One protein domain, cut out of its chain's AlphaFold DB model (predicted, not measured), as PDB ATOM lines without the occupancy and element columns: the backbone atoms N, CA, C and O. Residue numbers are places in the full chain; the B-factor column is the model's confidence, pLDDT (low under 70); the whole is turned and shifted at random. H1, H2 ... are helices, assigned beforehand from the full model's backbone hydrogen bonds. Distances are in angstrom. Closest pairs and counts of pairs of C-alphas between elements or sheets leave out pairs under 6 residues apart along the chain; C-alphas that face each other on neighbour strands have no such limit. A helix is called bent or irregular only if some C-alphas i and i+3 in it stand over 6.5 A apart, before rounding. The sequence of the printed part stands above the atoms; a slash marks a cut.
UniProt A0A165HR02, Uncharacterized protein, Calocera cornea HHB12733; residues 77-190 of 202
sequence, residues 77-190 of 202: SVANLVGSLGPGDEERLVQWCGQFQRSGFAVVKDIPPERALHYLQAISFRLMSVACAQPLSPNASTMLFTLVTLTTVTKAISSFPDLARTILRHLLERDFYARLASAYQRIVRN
ATOM      1  N   SER A  77     -91.624  64.017  48.662       95.00
ATOM      2  CA  SER A  77     -90.610  63.013  49.018       95.00
ATOM      3  C   SER A  77     -91.104  62.008  50.066       95.00
ATOM      4  O   SER A  77     -91.292  62.346  51.237       95.00
ATOM      5  N   VAL A  78     -91.219  60.733  49.686       95.25
ATOM      6  CA  VAL A  78     -91.696  59.643  50.564       95.25
ATOM      7  C   VAL A  78     -90.872  59.505  51.854       95.25
ATOM      8  O   VAL A  78     -91.422  59.180  52.905       95.25
ATOM      9  N   ALA A  79     -89.570  59.807  51.818       95.44
ATOM     10  CA  ALA A  79     -88.728  59.804  53.017       95.44
ATOM     11  C   ALA A  79     -89.209  60.832  54.058       95.44
ATOM     12  O   ALA A  79     -89.309  60.531  55.248       95.44
ATOM     13  N   ASN A  80     -89.558  62.032  53.590       95.88
ATOM     14  CA  ASN A  80     -90.067  63.109  54.432       95.88
ATOM     15  C   ASN A  80     -91.509  62.849  54.869       95.88
ATOM     16  O   ASN A  80     -91.852  63.165  56.005       95.88
ATOM     17  N   LEU A  81     -92.320  62.173  54.046       96.50
ATOM     18  CA  LEU A  81     -93.609  61.665  54.511       96.50
ATOM     19  C   LEU A  81     -93.403  60.785  55.741       96.50
ATOM     20  O   LEU A  81     -93.935  61.118  56.793       96.50
ATOM     21  N   VAL A  82     -92.585  59.729  55.645       96.06
ATOM     22  CA  VAL A  82     -92.323  58.808  56.765       96.06
ATOM     23  C   VAL A  82     -91.793  59.547  57.993       96.06
ATOM     24  O   VAL A  82     -92.264  59.295  59.101       96.06
ATOM     25  N   GLY A  83     -90.865  60.487  57.797       94.81
ATOM     26  CA  GLY A  83     -90.325  61.323  58.869       94.81
ATOM     27  C   GLY A  83     -91.365  62.222  59.542       94.81
ATOM     28  O   GLY A  83     -91.219  62.515  60.725       94.81
ATOM     29  N   SER A  84     -92.419  62.616  58.821       95.31
ATOM     30  CA  SER A  84     -93.513  63.451  59.329       95.31
ATOM     31  C   SER A  84     -94.610  62.670  60.060       95.31
ATOM     32  O   SER A  84     -95.355  63.274  60.824       95.31
ATOM     33  N   LEU A  85     -94.714  61.345  59.870       92.81
ATOM     34  CA  LEU A  85     -95.834  60.548  60.388       92.81
ATOM     35  C   LEU A  85     -95.865  60.526  61.926       92.81
ATOM     36  O   LEU A  85     -95.146  59.771  62.583       92.81
ATOM     37  N   GLY A  86     -96.770  61.303  62.509       88.12
ATOM     38  CA  GLY A  86     -97.117  61.323  63.922       88.12
ATOM     39  C   GLY A  86     -98.615  61.092  64.163       88.12
ATOM     40  O   GLY A  86     -99.398  60.867  63.234       88.12
ATOM     41  N   PRO A  87     -99.042  61.045  65.440       83.88
ATOM     42  CA  PRO A  87    -100.459  61.003  65.805       83.88
ATOM     43  C   PRO A  87    -101.213  62.195  65.201       83.88
ATOM     44  O   PRO A  87    -100.789  63.325  65.400       83.88
ATOM     45  N   GLY A  88    -102.322  61.939  64.501       84.81
ATOM     46  CA  GLY A  88    -103.148  62.984  63.878       84.81
ATOM     47  C   GLY A  88    -102.829  63.294  62.412       84.81
ATOM     48  O   GLY A  88    -103.632  63.944  61.758       84.81
ATOM     49  N   ASP A  89    -101.734  62.774  61.853       88.12
ATOM     50  CA  ASP A  89    -101.325  63.075  60.470       88.12
ATOM     51  C   ASP A  89    -102.034  62.194  59.416       88.12
ATOM     52  O   ASP A  89    -101.402  61.604  58.537       88.12
ATOM     53  N   GLU A  90    -103.359  62.056  59.528       93.19
ATOM     54  CA  GLU A  90    -104.188  61.254  58.614       93.19
ATOM     55  C   GLU A  90    -104.221  61.851  57.203       93.19
ATOM     56  O   GLU A  90    -104.039  61.134  56.221       93.19
ATOM     57  N   GLU A  91    -104.376  63.169  57.095       94.38
ATOM     58  CA  GLU A  91    -104.535  63.865  55.814       94.38
ATOM     59  C   GLU A  91    -103.348  63.636  54.871       94.38
ATOM     60  O   GLU A  91    -103.539  63.346  53.690       94.38
ATOM     61  N   ARG A  92    -102.111  63.669  55.388       95.19
ATOM     62  CA  ARG A  92    -100.901  63.434  54.576       95.19
ATOM     63  C   ARG A  92    -100.825  62.000  54.055       95.19
ATOM     64  O   ARG A  92    -100.386  61.778  52.928       95.19
ATOM     65  N   LEU A  93    -101.290  61.022  54.838       96.25
ATOM     66  CA  LEU A  93    -101.389  59.635  54.377       96.25
ATOM     67  C   LEU A  93    -102.423  59.490  53.265       96.25
ATOM     68  O   LEU A  93    -102.172  58.764  52.306       96.25
ATOM     69  N   VAL A  94    -103.559  60.185  53.363       97.06
ATOM     70  CA  VAL A  94    -104.587  60.192  52.309       97.06
ATOM     71  C   VAL A  94    -104.053  60.840  51.038       97.06
ATOM     72  O   VAL A  94    -104.211  60.279  49.954       97.06
ATOM     73  N   GLN A  95    -103.355  61.972  51.159       96.50
ATOM     74  CA  GLN A  95    -102.689  62.621  50.030       96.50
ATOM     75  C   GLN A  95    -101.692  61.674  49.354       96.50
ATOM     76  O   GLN A  95    -101.715  61.537  48.129       96.50
ATOM     77  N   TRP A  96    -100.869  60.970  50.138       96.94
ATOM     78  CA  TRP A  96     -99.951  59.962  49.609       96.94
ATOM     79  C   TRP A  96    -100.688  58.803  48.934       96.94
ATOM     80  O   TRP A  96    -100.303  58.416  47.836       96.94
ATOM     81  N   CYS A  97    -101.777  58.292  49.520       97.31
ATOM     82  CA  CYS A  97    -102.603  57.259  48.887       97.31
ATOM     83  C   CYS A  97    -103.117  57.728  47.522       97.31
ATOM     84  O   CYS A  97    -102.997  57.004  46.539       97.31
ATOM     85  N   GLY A  98    -103.619  58.961  47.434       96.69
ATOM     86  CA  GLY A  98    -104.082  59.542  46.176       96.69
ATOM     87  C   GLY A  98    -102.960  59.760  45.153       96.69
ATOM     88  O   GLY A  98    -103.195  59.652  43.952       96.69
ATOM     89  N   GLN A  99    -101.734  60.070  45.585       95.88
ATOM     90  CA  GLN A  99    -100.566  60.124  44.694       95.88
ATOM     91  C   GLN A  99    -100.156  58.724  44.222       95.88
ATOM     92  O   GLN A  99     -99.950  58.514  43.029       95.88
ATOM     93  N   PHE A 100    -100.104  57.751  45.131       95.81
ATOM     94  CA  PHE A 100     -99.770  56.363  44.829       95.81
ATOM     95  C   PHE A 100    -100.790  55.722  43.882       95.81
ATOM     96  O   PHE A 100    -100.407  55.025  42.954       95.81
ATOM     97  N   GLN A 101    -102.084  55.999  44.041       94.69
ATOM     98  CA  GLN A 101    -103.115  55.507  43.122       94.69
ATOM     99  C   GLN A 101    -102.966  56.078  41.704       94.69
ATOM    100  O   GLN A 101    -103.242  55.381  40.733       94.69
ATOM    101  N   ARG A 102    -102.502  57.330  41.573       95.38
ATOM    102  CA  ARG A 102    -102.289  57.989  40.273       95.38
ATOM    103  C   ARG A 102    -100.992  57.563  39.592       95.38
ATOM    104  O   ARG A 102    -100.968  57.378  38.381       95.38
ATOM    105  N   SER A 103     -99.908  57.454  40.355       93.06
ATOM    106  CA  SER A 103     -98.550  57.288  39.821       93.06
ATOM    107  C   SER A 103     -97.949  55.904  40.087       93.06
ATOM    108  O   SER A 103     -96.852  55.603  39.616       93.06
ATOM    109  N   GLY A 104     -98.638  55.052  40.845       92.12
ATOM    110  CA  GLY A 104     -98.144  53.746  41.267       92.12
ATOM    111  C   GLY A 104     -96.795  53.857  41.973       92.12
ATOM    112  O   GLY A 104     -96.552  54.747  42.786       92.12
ATOM    113  N   PHE A 105     -95.871  52.976  41.600       90.81
ATOM    114  CA  PHE A 105     -94.519  52.941  42.158       90.81
ATOM    115  C   PHE A 105     -93.577  54.013  41.605       90.81
ATOM    116  O   PHE A 105     -92.453  54.136  42.091       90.81
ATOM    117  N   ALA A 106     -94.025  54.851  40.664       91.12
ATOM    118  CA  ALA A 106     -93.228  55.993  40.229       91.12
ATOM    119  C   ALA A 106     -92.946  56.971  41.386       91.12
ATOM    120  O   ALA A 106     -91.931  57.660  41.352       91.12
ATOM    121  N   VAL A 107     -93.776  56.977  42.442       91.62
ATOM    122  CA  VAL A 107     -93.569  57.805  43.649       91.62
ATOM    123  C   VAL A 107     -92.333  57.409  44.467       91.62
ATOM    124  O   VAL A 107     -91.874  58.190  45.294       91.62
ATOM    125  N   VAL A 108     -91.784  56.207  44.256       91.94
ATOM    126  CA  VAL A 108     -90.565  55.723  44.931       91.94
ATOM    127  C   VAL A 108     -89.402  55.480  43.966       91.94
ATOM    128  O   VAL A 108     -88.378  54.948  44.386       91.94
ATOM    129  N   LYS A 109     -89.526  55.863  42.688       89.50
ATOM    130  CA  LYS A 109     -88.541  55.521  41.643       89.50
ATOM    131  C   LYS A 109     -87.134  56.062  41.927       89.50
ATOM    132  O   LYS A 109     -86.154  55.407  41.597       89.50
ATOM    133  N   ASP A 110     -87.050  57.234  42.556       90.88
ATOM    134  CA  ASP A 110     -85.790  57.938  42.822       90.88
ATOM    135  C   ASP A 110     -85.152  57.504  44.157       90.88
ATOM    136  O   ASP A 110     -84.125  58.034  44.582       90.88
ATOM    137  N   ILE A 111     -85.769  56.545  44.854       93.00
ATOM    138  CA  ILE A 111     -85.328  56.065  46.161       93.00
ATOM    139  C   ILE A 111     -84.596  54.733  45.972       93.00
ATOM    140  O   ILE A 111     -85.136  53.833  45.326       93.00
ATOM    141  N   PRO A 112     -83.407  54.547  46.581       93.94
ATOM    142  CA  PRO A 112     -82.733  53.255  46.578       93.94
ATOM    143  C   PRO A 112     -83.674  52.142  47.063       93.94
ATOM    144  O   PRO A 112     -84.371  52.345  48.065       93.94
ATOM    145  N   PRO A 113     -83.691  50.965  46.414       90.69
ATOM    146  CA  PRO A 113     -84.709  49.942  46.652       90.69
ATOM    147  C   PRO A 113     -84.759  49.482  48.117       90.69
ATOM    148  O   PRO A 113     -85.836  49.329  48.693       90.69
ATOM    149  N   GLU A 114     -83.601  49.369  48.768       90.75
ATOM    150  CA  GLU A 114     -83.490  49.028  50.192       90.75
ATOM    151  C   GLU A 114     -84.259  50.012  51.087       90.75
ATOM    152  O   GLU A 114     -85.019  49.610  51.973       90.75
ATOM    153  N   ARG A 115     -84.117  51.317  50.818       94.50
ATOM    154  CA  ARG A 115     -84.789  52.386  51.571       94.50
ATOM    155  C   ARG A 115     -86.264  52.485  51.211       94.50
ATOM    156  O   ARG A 115     -87.092  52.668  52.100       94.50
ATOM    157  N   ALA A 116     -86.599  52.335  49.931       93.50
ATOM    158  CA  ALA A 116     -87.979  52.348  49.464       93.50
ATOM    159  C   ALA A 116     -88.802  51.256  50.159       93.50
ATOM    160  O   ALA A 116     -89.894  51.536  50.646       93.50
ATOM    161  N   LEU A 117     -88.245  50.049  50.304       93.38
ATOM    162  CA  LEU A 117     -88.890  48.960  51.034       93.38
ATOM    163  C   LEU A 117     -89.185  49.337  52.494       93.38
ATOM    164  O   LEU A 117     -90.306  49.137  52.960       93.38
ATOM    165  N   HIS A 118     -88.212  49.929  53.192       95.12
ATOM    166  CA  HIS A 118     -88.383  50.357  54.584       95.12
ATOM    167  C   HIS A 118     -89.481  51.420  54.715       95.12
ATOM    168  O   HIS A 118     -90.313  51.359  55.624       95.12
ATOM    169  N   TYR A 119     -89.531  52.374  53.785       96.12
ATOM    170  CA  TYR A 119     -90.575  53.394  53.767       96.12
ATOM    171  C   TYR A 119     -91.952  52.809  53.462       96.12
ATOM    172  O   TYR A 119     -92.914  53.133  54.155       96.12
ATOM    173  N   LEU A 120     -92.056  51.904  52.489       95.44
ATOM    174  CA  LEU A 120     -93.316  51.243  52.155       95.44
ATOM    175  C   LEU A 120     -93.826  50.374  53.310       95.44
ATOM    176  O   LEU A 120     -95.026  50.382  53.576       95.44
ATOM    177  N   GLN A 121     -92.949  49.685  54.044       95.81
ATOM    178  CA  GLN A 121     -93.320  48.971  55.271       95.81
ATOM    179  C   GLN A 121     -93.852  49.927  56.346       95.81
ATOM    180  O   GLN A 121     -94.920  49.681  56.912       95.81
ATOM    181  N   ALA A 122     -93.147  51.036  56.594       96.06
ATOM    182  CA  ALA A 122     -93.555  52.036  57.576       96.06
ATOM    183  C   ALA A 122     -94.912  52.669  57.226       96.06
ATOM    184  O   ALA A 122     -95.785  52.778  58.091       96.06
ATOM    185  N   ILE A 123     -95.115  53.024  55.955       96.44
ATOM    186  CA  ILE A 123     -96.375  53.579  55.448       96.44
ATOM    187  C   ILE A 123     -97.486  52.536  55.542       96.44
ATOM    188  O   ILE A 123     -98.540  52.841  56.087       96.44
ATOM    189  N   SER A 124     -97.249  51.295  55.112       96.62
ATOM    190  CA  SER A 124     -98.242  50.211  55.182       96.62
ATOM    191  C   SER A 124     -98.719  49.969  56.613       96.62
ATOM    192  O   SER A 124     -99.920  49.896  56.877       96.62
ATOM    193  N   PHE A 125     -97.779  49.904  57.562       96.31
ATOM    194  CA  PHE A 125     -98.104  49.782  58.979       96.31
ATOM    195  C   PHE A 125     -98.929  50.976  59.471       96.31
ATOM    196  O   PHE A 125     -99.904  50.802  60.207       96.31
ATOM    197  N   ARG A 126     -98.565  52.194  59.053       96.06
ATOM    198  CA  ARG A 126     -99.285  53.402  59.448       96.06
ATOM    199  C   ARG A 126    -100.698  53.450  58.870       96.06
ATOM    200  O   ARG A 126    -101.621  53.712  59.637       96.06
ATOM    201  N   LEU A 127    -100.871  53.155  57.581       96.38
ATOM    202  CA  LEU A 127    -102.169  53.081  56.906       96.38
ATOM    203  C   LEU A 127    -103.101  52.128  57.640       96.38
ATOM    204  O   LEU A 127    -104.209  52.508  58.009       96.38
ATOM    205  N   MET A 128    -102.617  50.922  57.944       96.00
ATOM    206  CA  MET A 128    -103.384  49.968  58.730       96.00
ATOM    207  C   MET A 128    -103.733  50.519  60.114       96.00
ATOM    208  O   MET A 128    -104.880  50.418  60.544       96.00
ATOM    209  N   SER A 129    -102.757  51.071  60.839       95.62
ATOM    210  CA  SER A 129    -102.991  51.550  62.200       95.62
ATOM    211  C   SER A 129    -104.021  52.678  62.246       95.62
ATOM    212  O   SER A 129    -104.799  52.722  63.195       95.62
ATOM    213  N   VAL A 130    -104.013  53.585  61.266       95.62
ATOM    214  CA  VAL A 130    -104.964  54.702  61.182       95.62
ATOM    215  C   VAL A 130    -106.342  54.194  60.762       95.62
ATOM    216  O   VAL A 130    -107.310  54.433  61.482       95.62
ATOM    217  N   ALA A 131    -106.423  53.385  59.699       96.00
ATOM    218  CA  ALA A 131    -107.682  52.803  59.235       96.00
ATOM    219  C   ALA A 131    -108.362  51.934  60.310       96.00
ATOM    220  O   ALA A 131    -109.573  51.997  60.485       96.00
ATOM    221  N   CYS A 132    -107.597  51.162  61.092       95.56
ATOM    222  CA  CYS A 132    -108.154  50.358  62.186       95.56
ATOM    223  C   CYS A 132    -108.540  51.195  63.415       95.56
ATOM    224  O   CYS A 132    -109.429  50.805  64.174       95.56
ATOM    225  N   ALA A 133    -107.864  52.324  63.656       94.62
ATOM    226  CA  ALA A 133    -108.209  53.213  64.762       94.62
ATOM    227  C   ALA A 133    -109.536  53.937  64.501       94.62
ATOM    228  O   ALA A 133    -110.337  54.070  65.431       94.62
ATOM    229  N   GLN A 134    -109.777  54.344  63.253       94.94
ATOM    230  CA  GLN A 134    -110.972  55.067  62.818       94.94
ATOM    231  C   GLN A 134    -111.630  54.378  61.607       94.94
ATOM    232  O   GLN A 134    -111.624  54.918  60.504       94.94
ATOM    233  N   PRO A 135    -112.230  53.187  61.791       95.31
ATOM    234  CA  PRO A 135    -112.747  52.389  60.676       95.31
ATOM    235  C   PRO A 135    -113.958  53.005  59.964       95.31
ATOM    236  O   PRO A 135    -114.266  52.615  58.845       95.31
ATOM    237  N   LEU A 136    -114.642  53.950  60.613       94.44
ATOM    238  CA  LEU A 136    -115.769  54.689  60.041       94.44
ATOM    239  C   LEU A 136    -115.342  56.002  59.364       94.44
ATOM    240  O   LEU A 136    -116.198  56.717  58.852       94.44
ATOM    241  N   SER A 137    -114.044  56.341  59.374       95.06
ATOM    242  CA  SER A 137    -113.543  57.512  58.646       95.06
ATOM    243  C   SER A 137    -113.792  57.319  57.143       95.06
ATOM    244  O   SER A 137    -113.514  56.230  56.626       95.06
ATOM    245  N   PRO A 138    -114.242  58.353  56.408       95.31
ATOM    246  CA  PRO A 138    -114.391  58.277  54.952       95.31
ATOM    247  C   PRO A 138    -113.072  57.920  54.247       95.31
ATOM    248  O   PRO A 138    -113.082  57.364  53.151       95.31
ATOM    249  N   ASN A 139    -111.933  58.178  54.893       96.62
ATOM    250  CA  ASN A 139    -110.606  57.894  54.361       96.62
ATOM    251  C   ASN A 139    -110.154  56.440  54.565       96.62
ATOM    252  O   ASN A 139    -109.201  55.998  53.915       96.62
ATOM    253  N   ALA A 140    -110.802  55.687  55.463       95.75
ATOM    254  CA  ALA A 140    -110.376  54.334  55.817       95.75
ATOM    255  C   ALA A 140    -110.406  53.396  54.600       95.75
ATOM    256  O   ALA A 140    -109.484  52.600  54.410       95.75
ATOM    257  N   SER A 141    -111.410  53.537  53.729       95.38
ATOM    258  CA  SER A 141    -111.532  52.769  52.485       95.38
ATOM    259  C   SER A 141    -110.356  53.025  51.535       95.38
ATOM    260  O   SER A 141    -109.729  52.077  51.068       95.38
ATOM    261  N   THR A 142    -109.993  54.291  51.317       96.62
ATOM    262  CA  THR A 142    -108.861  54.706  50.473       96.62
ATOM    263  C   THR A 142    -107.536  54.147  50.990       96.62
ATOM    264  O   THR A 142    -106.717  53.649  50.210       96.62
ATOM    265  N   MET A 143    -107.323  54.185  52.309       96.56
ATOM    266  CA  MET A 143    -106.118  53.636  52.937       96.56
ATOM    267  C   MET A 143    -106.043  52.113  52.801       96.56
ATOM    268  O   MET A 143    -104.994  51.580  52.434       96.56
ATOM    269  N   LEU A 144    -107.151  51.409  53.055       95.62
ATOM    270  CA  LEU A 144    -107.220  49.952  52.927       95.62
ATOM    271  C   LEU A 144    -107.060  49.503  51.473       95.62
ATOM    272  O   LEU A 144    -106.315  48.566  51.212       95.62
ATOM    273  N   PHE A 145    -107.678  50.197  50.518       96.12
ATOM    274  CA  PHE A 145    -107.504  49.915  49.094       96.12
ATOM    275  C   PHE A 145    -106.041  50.071  48.658       96.12
ATOM    276  O   PHE A 145    -105.489  49.223  47.955       96.12
ATOM    277  N   THR A 146    -105.377  51.124  49.136       96.38
ATOM    278  CA  THR A 146    -103.951  51.351  48.874       96.38
ATOM    279  C   THR A 146    -103.089  50.241  49.480       96.38
ATOM    280  O   THR A 146    -102.186  49.727  48.821       96.38
ATOM    281  N   LEU A 147    -103.407  49.799  50.700       95.56
ATOM    282  CA  LEU A 147    -102.734  48.679  51.363       95.56
ATOM    283  C   LEU A 147    -102.919  47.352  50.604       95.56
ATOM    284  O   LEU A 147    -101.965  46.591  50.435       95.56
ATOM    285  N   VAL A 148    -104.128  47.085  50.106       94.81
ATOM    286  CA  VAL A 148    -104.415  45.925  49.247       94.81
ATOM    287  C   VAL A 148    -103.609  46.016  47.955       94.81
ATOM    288  O   VAL A 148    -102.988  45.039  47.549       94.81
ATOM    289  N   THR A 149    -103.525  47.193  47.339       93.69
ATOM    290  CA  THR A 149    -102.730  47.398  46.118       93.69
ATOM    291  C   THR A 149    -101.245  47.103  46.364       93.69
ATOM    292  O   THR A 149    -100.631  46.347  45.613       93.69
ATOM    293  N   LEU A 150    -100.671  47.596  47.468       92.25
ATOM    294  CA  LEU A 150     -99.279  47.316  47.855       92.25
ATOM    295  C   LEU A 150     -98.991  45.826  48.096       92.25
ATOM    296  O   LEU A 150     -97.866  45.374  47.894       92.25
ATOM    297  N   THR A 151     -99.991  45.064  48.540       90.81
ATOM    298  CA  THR A 151     -99.845  43.642  48.898       90.81
ATOM    299  C   THR A 151    -100.287  42.679  47.795       90.81
ATOM    300  O   THR A 151     -99.990  41.490  47.866       90.81
ATOM    301  N   THR A 152    -100.949  43.163  46.744       87.88
ATOM    302  CA  THR A 152    -101.391  42.342  45.602       87.88
ATOM    303  C   THR A 152    -100.499  42.518  44.377       87.88
ATOM    304  O   THR A 152    -100.266  41.556  43.640       87.88
ATOM    305  N   VAL A 153     -99.933  43.714  44.174       75.56
ATOM    306  CA  VAL A 153     -99.062  44.024  43.034       75.56
ATOM    307  C   VAL A 153     -97.672  43.414  43.254       75.56
ATOM    308  O   VAL A 153     -96.729  44.058  43.699       75.56
ATOM    309  N   THR A 154     -97.556  42.122  42.952       60.53
ATOM    310  CA  THR A 154     -96.320  41.327  43.094       60.53
ATOM    311  C   THR A 154     -95.517  41.208  41.807       60.53
ATOM    312  O   THR A 154     -94.308  41.013  41.859       60.53
ATOM    313  N   LYS A 155     -96.173  41.313  40.645       58.41
ATOM    314  CA  LYS A 155     -95.553  41.037  39.336       58.41
ATOM    315  C   LYS A 155     -95.102  42.280  38.570       58.41
ATOM    316  O   LYS A 155     -94.367  42.146  37.601       58.41
ATOM    317  N   ALA A 156     -95.545  43.472  38.968       55.44
ATOM    318  CA  ALA A 156     -95.391  44.669  38.140       55.44
ATOM    319  C   ALA A 156     -94.049  45.401  38.310       55.44
ATOM    320  O   ALA A 156     -93.794  46.347  37.572       55.44
ATOM    321  N   ILE A 157     -93.196  45.012  39.266       65.31
ATOM    322  CA  ILE A 157     -91.967  45.760  39.552       65.31
ATOM    323  C   ILE A 157     -90.784  44.811  39.649       65.31
ATOM    324  O   ILE A 157     -90.610  44.102  40.637       65.31
ATOM    325  N   SER A 158     -89.931  44.850  38.630       70.81
ATOM    326  CA  SER A 158     -88.637  44.164  38.624       70.81
ATOM    327  C   SER A 158     -87.739  44.597  39.790       70.81
ATOM    328  O   SER A 158     -86.948  43.798  40.279       70.81
ATOM    329  N   SER A 159     -87.890  45.833  40.274       80.56
ATOM    330  CA  SER A 159     -87.068  46.407  41.347       80.56
ATOM    331  C   SER A 159     -87.382  45.886  42.754       80.56
ATOM    332  O   SER A 159     -86.572  46.094  43.654       80.56
ATOM    333  N   PHE A 160     -88.534  45.237  42.970       82.56
ATOM    334  CA  PHE A 160     -88.937  44.752  44.298       82.56
ATOM    335  C   PHE A 160     -89.494  43.324  44.249       82.56
ATOM    336  O   PHE A 160     -90.693  43.117  44.485       82.56
ATOM    337  N   PRO A 161     -88.646  42.318  43.970       80.50
ATOM    338  CA  PRO A 161     -89.057  40.932  44.133       80.50
ATOM    339  C   PRO A 161     -89.487  40.724  45.592       80.50
ATOM    340  O   PRO A 161     -88.829  41.186  46.520       80.50
ATOM    341  N   ASP A 162     -90.632  40.076  45.802       88.88
ATOM    342  CA  ASP A 162     -91.194  39.784  47.129       88.88
ATOM    343  C   ASP A 162     -91.662  40.986  47.978       88.88
ATOM    344  O   ASP A 162     -91.857  40.838  49.192       88.88
ATOM    345  N   LEU A 163     -91.933  42.150  47.370       89.94
ATOM    346  CA  LEU A 163     -92.468  43.319  48.087       89.94
ATOM    347  C   LEU A 163     -93.686  42.967  48.950       89.94
ATOM    348  O   LEU A 163     -93.688  43.198  50.160       89.94
ATOM    349  N   ALA A 164     -94.704  42.359  48.338       91.88
ATOM    350  CA  ALA A 164     -95.937  42.002  49.028       91.88
ATOM    351  C   ALA A 164     -95.693  41.056  50.204       91.88
ATOM    352  O   ALA A 164     -96.229  41.274  51.286       91.88
ATOM    353  N   ARG A 165     -94.856  40.026  50.014       93.62
ATOM    354  CA  ARG A 165     -94.520  39.063  51.071       93.62
ATOM    355  C   ARG A 165     -93.844  39.773  52.241       93.62
ATOM    356  O   ARG A 165     -94.154  39.485  53.392       93.62
ATOM    357  N   THR A 166     -92.951  40.709  51.944       94.19
ATOM    358  CA  THR A 166     -92.185  41.454  52.945       94.19
ATOM    359  C   THR A 166     -93.050  42.457  53.708       94.19
ATOM    360  O   THR A 166     -92.924  42.569  54.928       94.19
ATOM    361  N   ILE A 167     -93.973  43.140  53.025       95.06
ATOM    362  CA  ILE A 167     -94.966  44.012  53.667       95.06
ATOM    363  C   ILE A 167     -95.930  43.182  54.519       95.06
ATOM    364  O   ILE A 167     -96.124  43.499  55.687       95.06
ATOM    365  N   LEU A 168     -96.496  42.096  53.983       94.69
ATOM    366  CA  LEU A 168     -97.425  41.234  54.719       94.69
ATOM    367  C   LEU A 168     -96.775  40.641  55.966       94.69
ATOM    368  O   LEU A 168     -97.356  40.733  57.042       94.69
ATOM    369  N   ARG A 169     -95.552  40.104  55.858       96.56
ATOM    370  CA  ARG A 169     -94.799  39.611  57.018       96.56
ATOM    371  C   ARG A 169     -94.634  40.704  58.075       96.56
ATOM    372  O   ARG A 169     -94.960  40.476  59.233       96.56
ATOM    373  N   HIS A 170     -94.218  41.901  57.661       96.56
ATOM    374  CA  HIS A 170     -94.046  43.036  58.567       96.56
ATOM    375  C   HIS A 170     -95.347  43.447  59.273       96.56
ATOM    376  O   HIS A 170     -95.340  43.815  60.447       96.56
ATOM    377  N   LEU A 171     -96.478  43.400  58.567       96.38
ATOM    378  CA  LEU A 171     -97.783  43.695  59.149       96.38
ATOM    379  C   LEU A 171     -98.207  42.609  60.146       96.38
ATOM    380  O   LEU A 171     -98.674  42.938  61.239       96.38
ATOM    381  N   LEU A 172     -98.021  41.334  59.794       96.56
ATOM    382  CA  LEU A 172     -98.338  40.184  60.645       96.56
ATOM    383  C   LEU A 172     -97.552  40.205  61.960       96.56
ATOM    384  O   LEU A 172     -98.143  39.998  63.014       96.56
ATOM    385  N   GLU A 173     -96.263  40.548  61.909       97.25
ATOM    386  CA  GLU A 173     -95.397  40.724  63.087       97.25
ATOM    387  C   GLU A 173     -95.858  41.852  64.030       97.25
ATOM    388  O   GLU A 173     -95.384  41.944  65.159       97.25
ATOM    389  N   ARG A 174     -96.774  42.727  63.588       95.94
ATOM    390  CA  ARG A 174     -97.274  43.887  64.347       95.94
ATOM    391  C   ARG A 174     -98.770  43.810  64.655       95.94
ATOM    392  O   ARG A 174     -99.468  44.834  64.678       95.94
ATOM    393  N   ASP A 175     -99.244  42.590  64.891       95.12
ATOM    394  CA  ASP A 175    -100.605  42.280  65.331       95.12
ATOM    395  C   ASP A 175    -101.692  42.702  64.327       95.12
ATOM    396  O   ASP A 175    -102.770  43.164  64.716       95.12
ATOM    397  N   PHE A 176    -101.423  42.545  63.025       93.75
ATOM    398  CA  PHE A 176    -102.367  42.848  61.936       93.75
ATOM    399  C   PHE A 176    -103.790  42.348  62.234       93.75
ATOM    400  O   PHE A 176    -104.748  43.125  62.229       93.75
ATOM    401  N   TYR A 177    -103.927  41.062  62.570       94.94
ATOM    402  CA  TYR A 177    -105.232  40.451  62.817       94.94
ATOM    403  C   TYR A 177    -105.915  40.971  64.080       94.94
ATOM    404  O   TYR A 177    -107.127  41.180  64.066       94.94
ATOM    405  N   ALA A 178    -105.166  41.240  65.152       96.38
ATOM    406  CA  ALA A 178    -105.747  41.784  66.377       96.38
ATOM    407  C   ALA A 178    -106.314  43.195  66.143       96.38
ATOM    408  O   ALA A 178    -107.398  43.528  66.625       96.38
ATOM    409  N   ARG A 179    -105.612  44.014  65.347       95.44
ATOM    410  CA  ARG A 179    -106.063  45.364  64.972       95.44
ATOM    411  C   ARG A 179    -107.315  45.324  64.106       95.44
ATOM    412  O   ARG A 179    -108.257  46.060  64.392       95.44
ATOM    413  N   LEU A 180    -107.350  44.444  63.107       94.31
ATOM    414  CA  LEU A 180    -108.535  44.252  62.272       94.31
ATOM    415  C   LEU A 180    -109.730  43.735  63.071       94.31
ATOM    416  O   LEU A 180    -110.826  44.267  62.927       94.31
ATOM    417  N   ALA A 181    -109.527  42.749  63.949       96.19
ATOM    418  CA  ALA A 181    -110.586  42.236  64.812       96.19
ATOM    419  C   ALA A 181    -111.156  43.345  65.711       96.19
ATOM    420  O   ALA A 181    -112.372  43.486  65.827       96.19
ATOM    421  N   SER A 182    -110.289  44.187  66.287       95.69
ATOM    422  CA  SER A 182    -110.718  45.343  67.081       95.69
ATOM    423  C   SER A 182    -111.503  46.361  66.246       95.69
ATOM    424  O   SER A 182    -112.551  46.837  66.682       95.69
ATOM    425  N   ALA A 183    -111.036  46.670  65.033       95.50
ATOM    426  CA  ALA A 183    -111.719  47.583  64.121       95.50
ATOM    427  C   ALA A 183    -113.104  47.053  63.717       95.50
ATOM    428  O   ALA A 183    -114.087  47.788  63.779       95.50
ATOM    429  N   TYR A 184    -113.201  45.761  63.395       95.38
ATOM    430  CA  TYR A 184    -114.460  45.098  63.064       95.38
ATOM    431  C   TYR A 184    -115.457  45.148  64.226       95.38
ATOM    432  O   TYR A 184    -116.600  45.561  64.045       95.38
ATOM    433  N   GLN A 185    -115.015  44.824  65.445       95.75
ATOM    434  CA  GLN A 185    -115.863  44.919  66.637       95.75
ATOM    435  C   GLN A 185    -116.392  46.341  66.871       95.75
ATOM    436  O   GLN A 185    -117.527  46.502  67.317       95.75
ATOM    437  N   ARG A 186    -115.603  47.379  66.562       93.50
ATOM    438  CA  ARG A 186    -116.059  48.778  66.647       93.50
ATOM    439  C   ARG A 186    -117.145  49.089  65.620       93.50
ATOM    440  O   ARG A 186    -118.127  49.730  65.982       93.50
ATOM    441  N   ILE A 187    -116.998  48.617  64.380       92.00
ATOM    442  CA  ILE A 187    -118.018  48.795  63.334       92.00
ATOM    443  C   ILE A 187    -119.335  48.139  63.766       92.00
ATOM    444  O   ILE A 187    -120.368  48.804  63.766       92.00
ATOM    445  N   VAL A 188    -119.287  46.875  64.204       93.44
ATOM    446  CA  VAL A 188    -120.478  46.106  64.616       93.44
ATOM    447  C   VAL A 188    -121.200  46.756  65.800       93.44
ATOM    448  O   VAL A 188    -122.427  46.824  65.823       93.44
ATOM    449  N   ARG A 189    -120.454  47.263  66.789       90.56
ATOM    450  CA  ARG A 189    -121.050  47.974  67.932       90.56
ATOM    451  C   ARG A 189    -121.782  49.238  67.492       90.56
ATOM    452  O   ARG A 189    -122.885  49.489  67.963       90.56
ATOM    453  N   ASN A 190    -121.196  50.006  66.580       88.00
ATOM    454  CA  ASN A 190    -121.784  51.264  66.134       88.00
ATOM    455  C   ASN A 190    -123.020  51.045  65.247       88.00
ATOM    456  O   ASN A 190    -123.985  51.793  65.377       88.00
TER     457      ASN A 190
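AT A GLANCE: This is residues 77 to 190 of the 202 residues of an uncharacterized protein of Calocera cornea HHB12733 (UniProt A0A165HR02). A long helix, H3, makes the core, with H2 and H4 beside it in an up-and-down bundle of three, each running against the one before. H1 packs on H3, H5 packs on H3 and H4, and H6 runs past the last residues of H3, lengthening one end. The printed part has 114 residues, with six named helices in chain order H1 to H6 and no named strand, all helix in class. It is compact, with a radius of gyration of the C-alphas of 13.8 A, but elongated, 44 by 25 by 22 A.

HOW THE PARTS SIT: H1, residues 78 to 84, touches residues 119 to 123 alone of H3, residues 113 to 133; the closest C-alphas, of Val 82 and Tyr 119, are 6.4 A apart. H2, residues 90 to 108, is irregular, with C-alphas 102 and 105 9.5 A apart and a kink of 104 degrees near residue 102. H2 and H3 form a hairpin, closest at C-alphas 108 and 116, 6.2 A. H4, residues 140 to 152, forms another with H3, closest at C-alphas 131 and 140, 4.6 A. H5, residues 163 to 172, touches H3 at a steep tilt of 43 degrees, closest at C-alphas 167 and 121, 5.5 A. H6, residues 176 to 190, touches residues 128 to 133 alone of H3, closest at C-alphas 183 and 132, 4.9 A. Every O i to N i+4 pair is within hydrogen-bond range in H1, H3, H4, H5 and H6; in H2, 11 of 15 are.

IN THESE COORDINATES: H1 begins at C-alpha 78 (-91.696, 59.643, 50.564). H2 spans 20.1 A, H3 29.8 A, H4 18.1 A and H6 21.6 A, ending at C-alpha 190 (-121.784, 51.264, 66.134).

THE WHOLE: The farthest C-alphas, of Asp 110 and Arg 189, are 44.4 A apart. The printed part has no cut and no long link. The model's pLDDT is under 70 at residues 154 to 157.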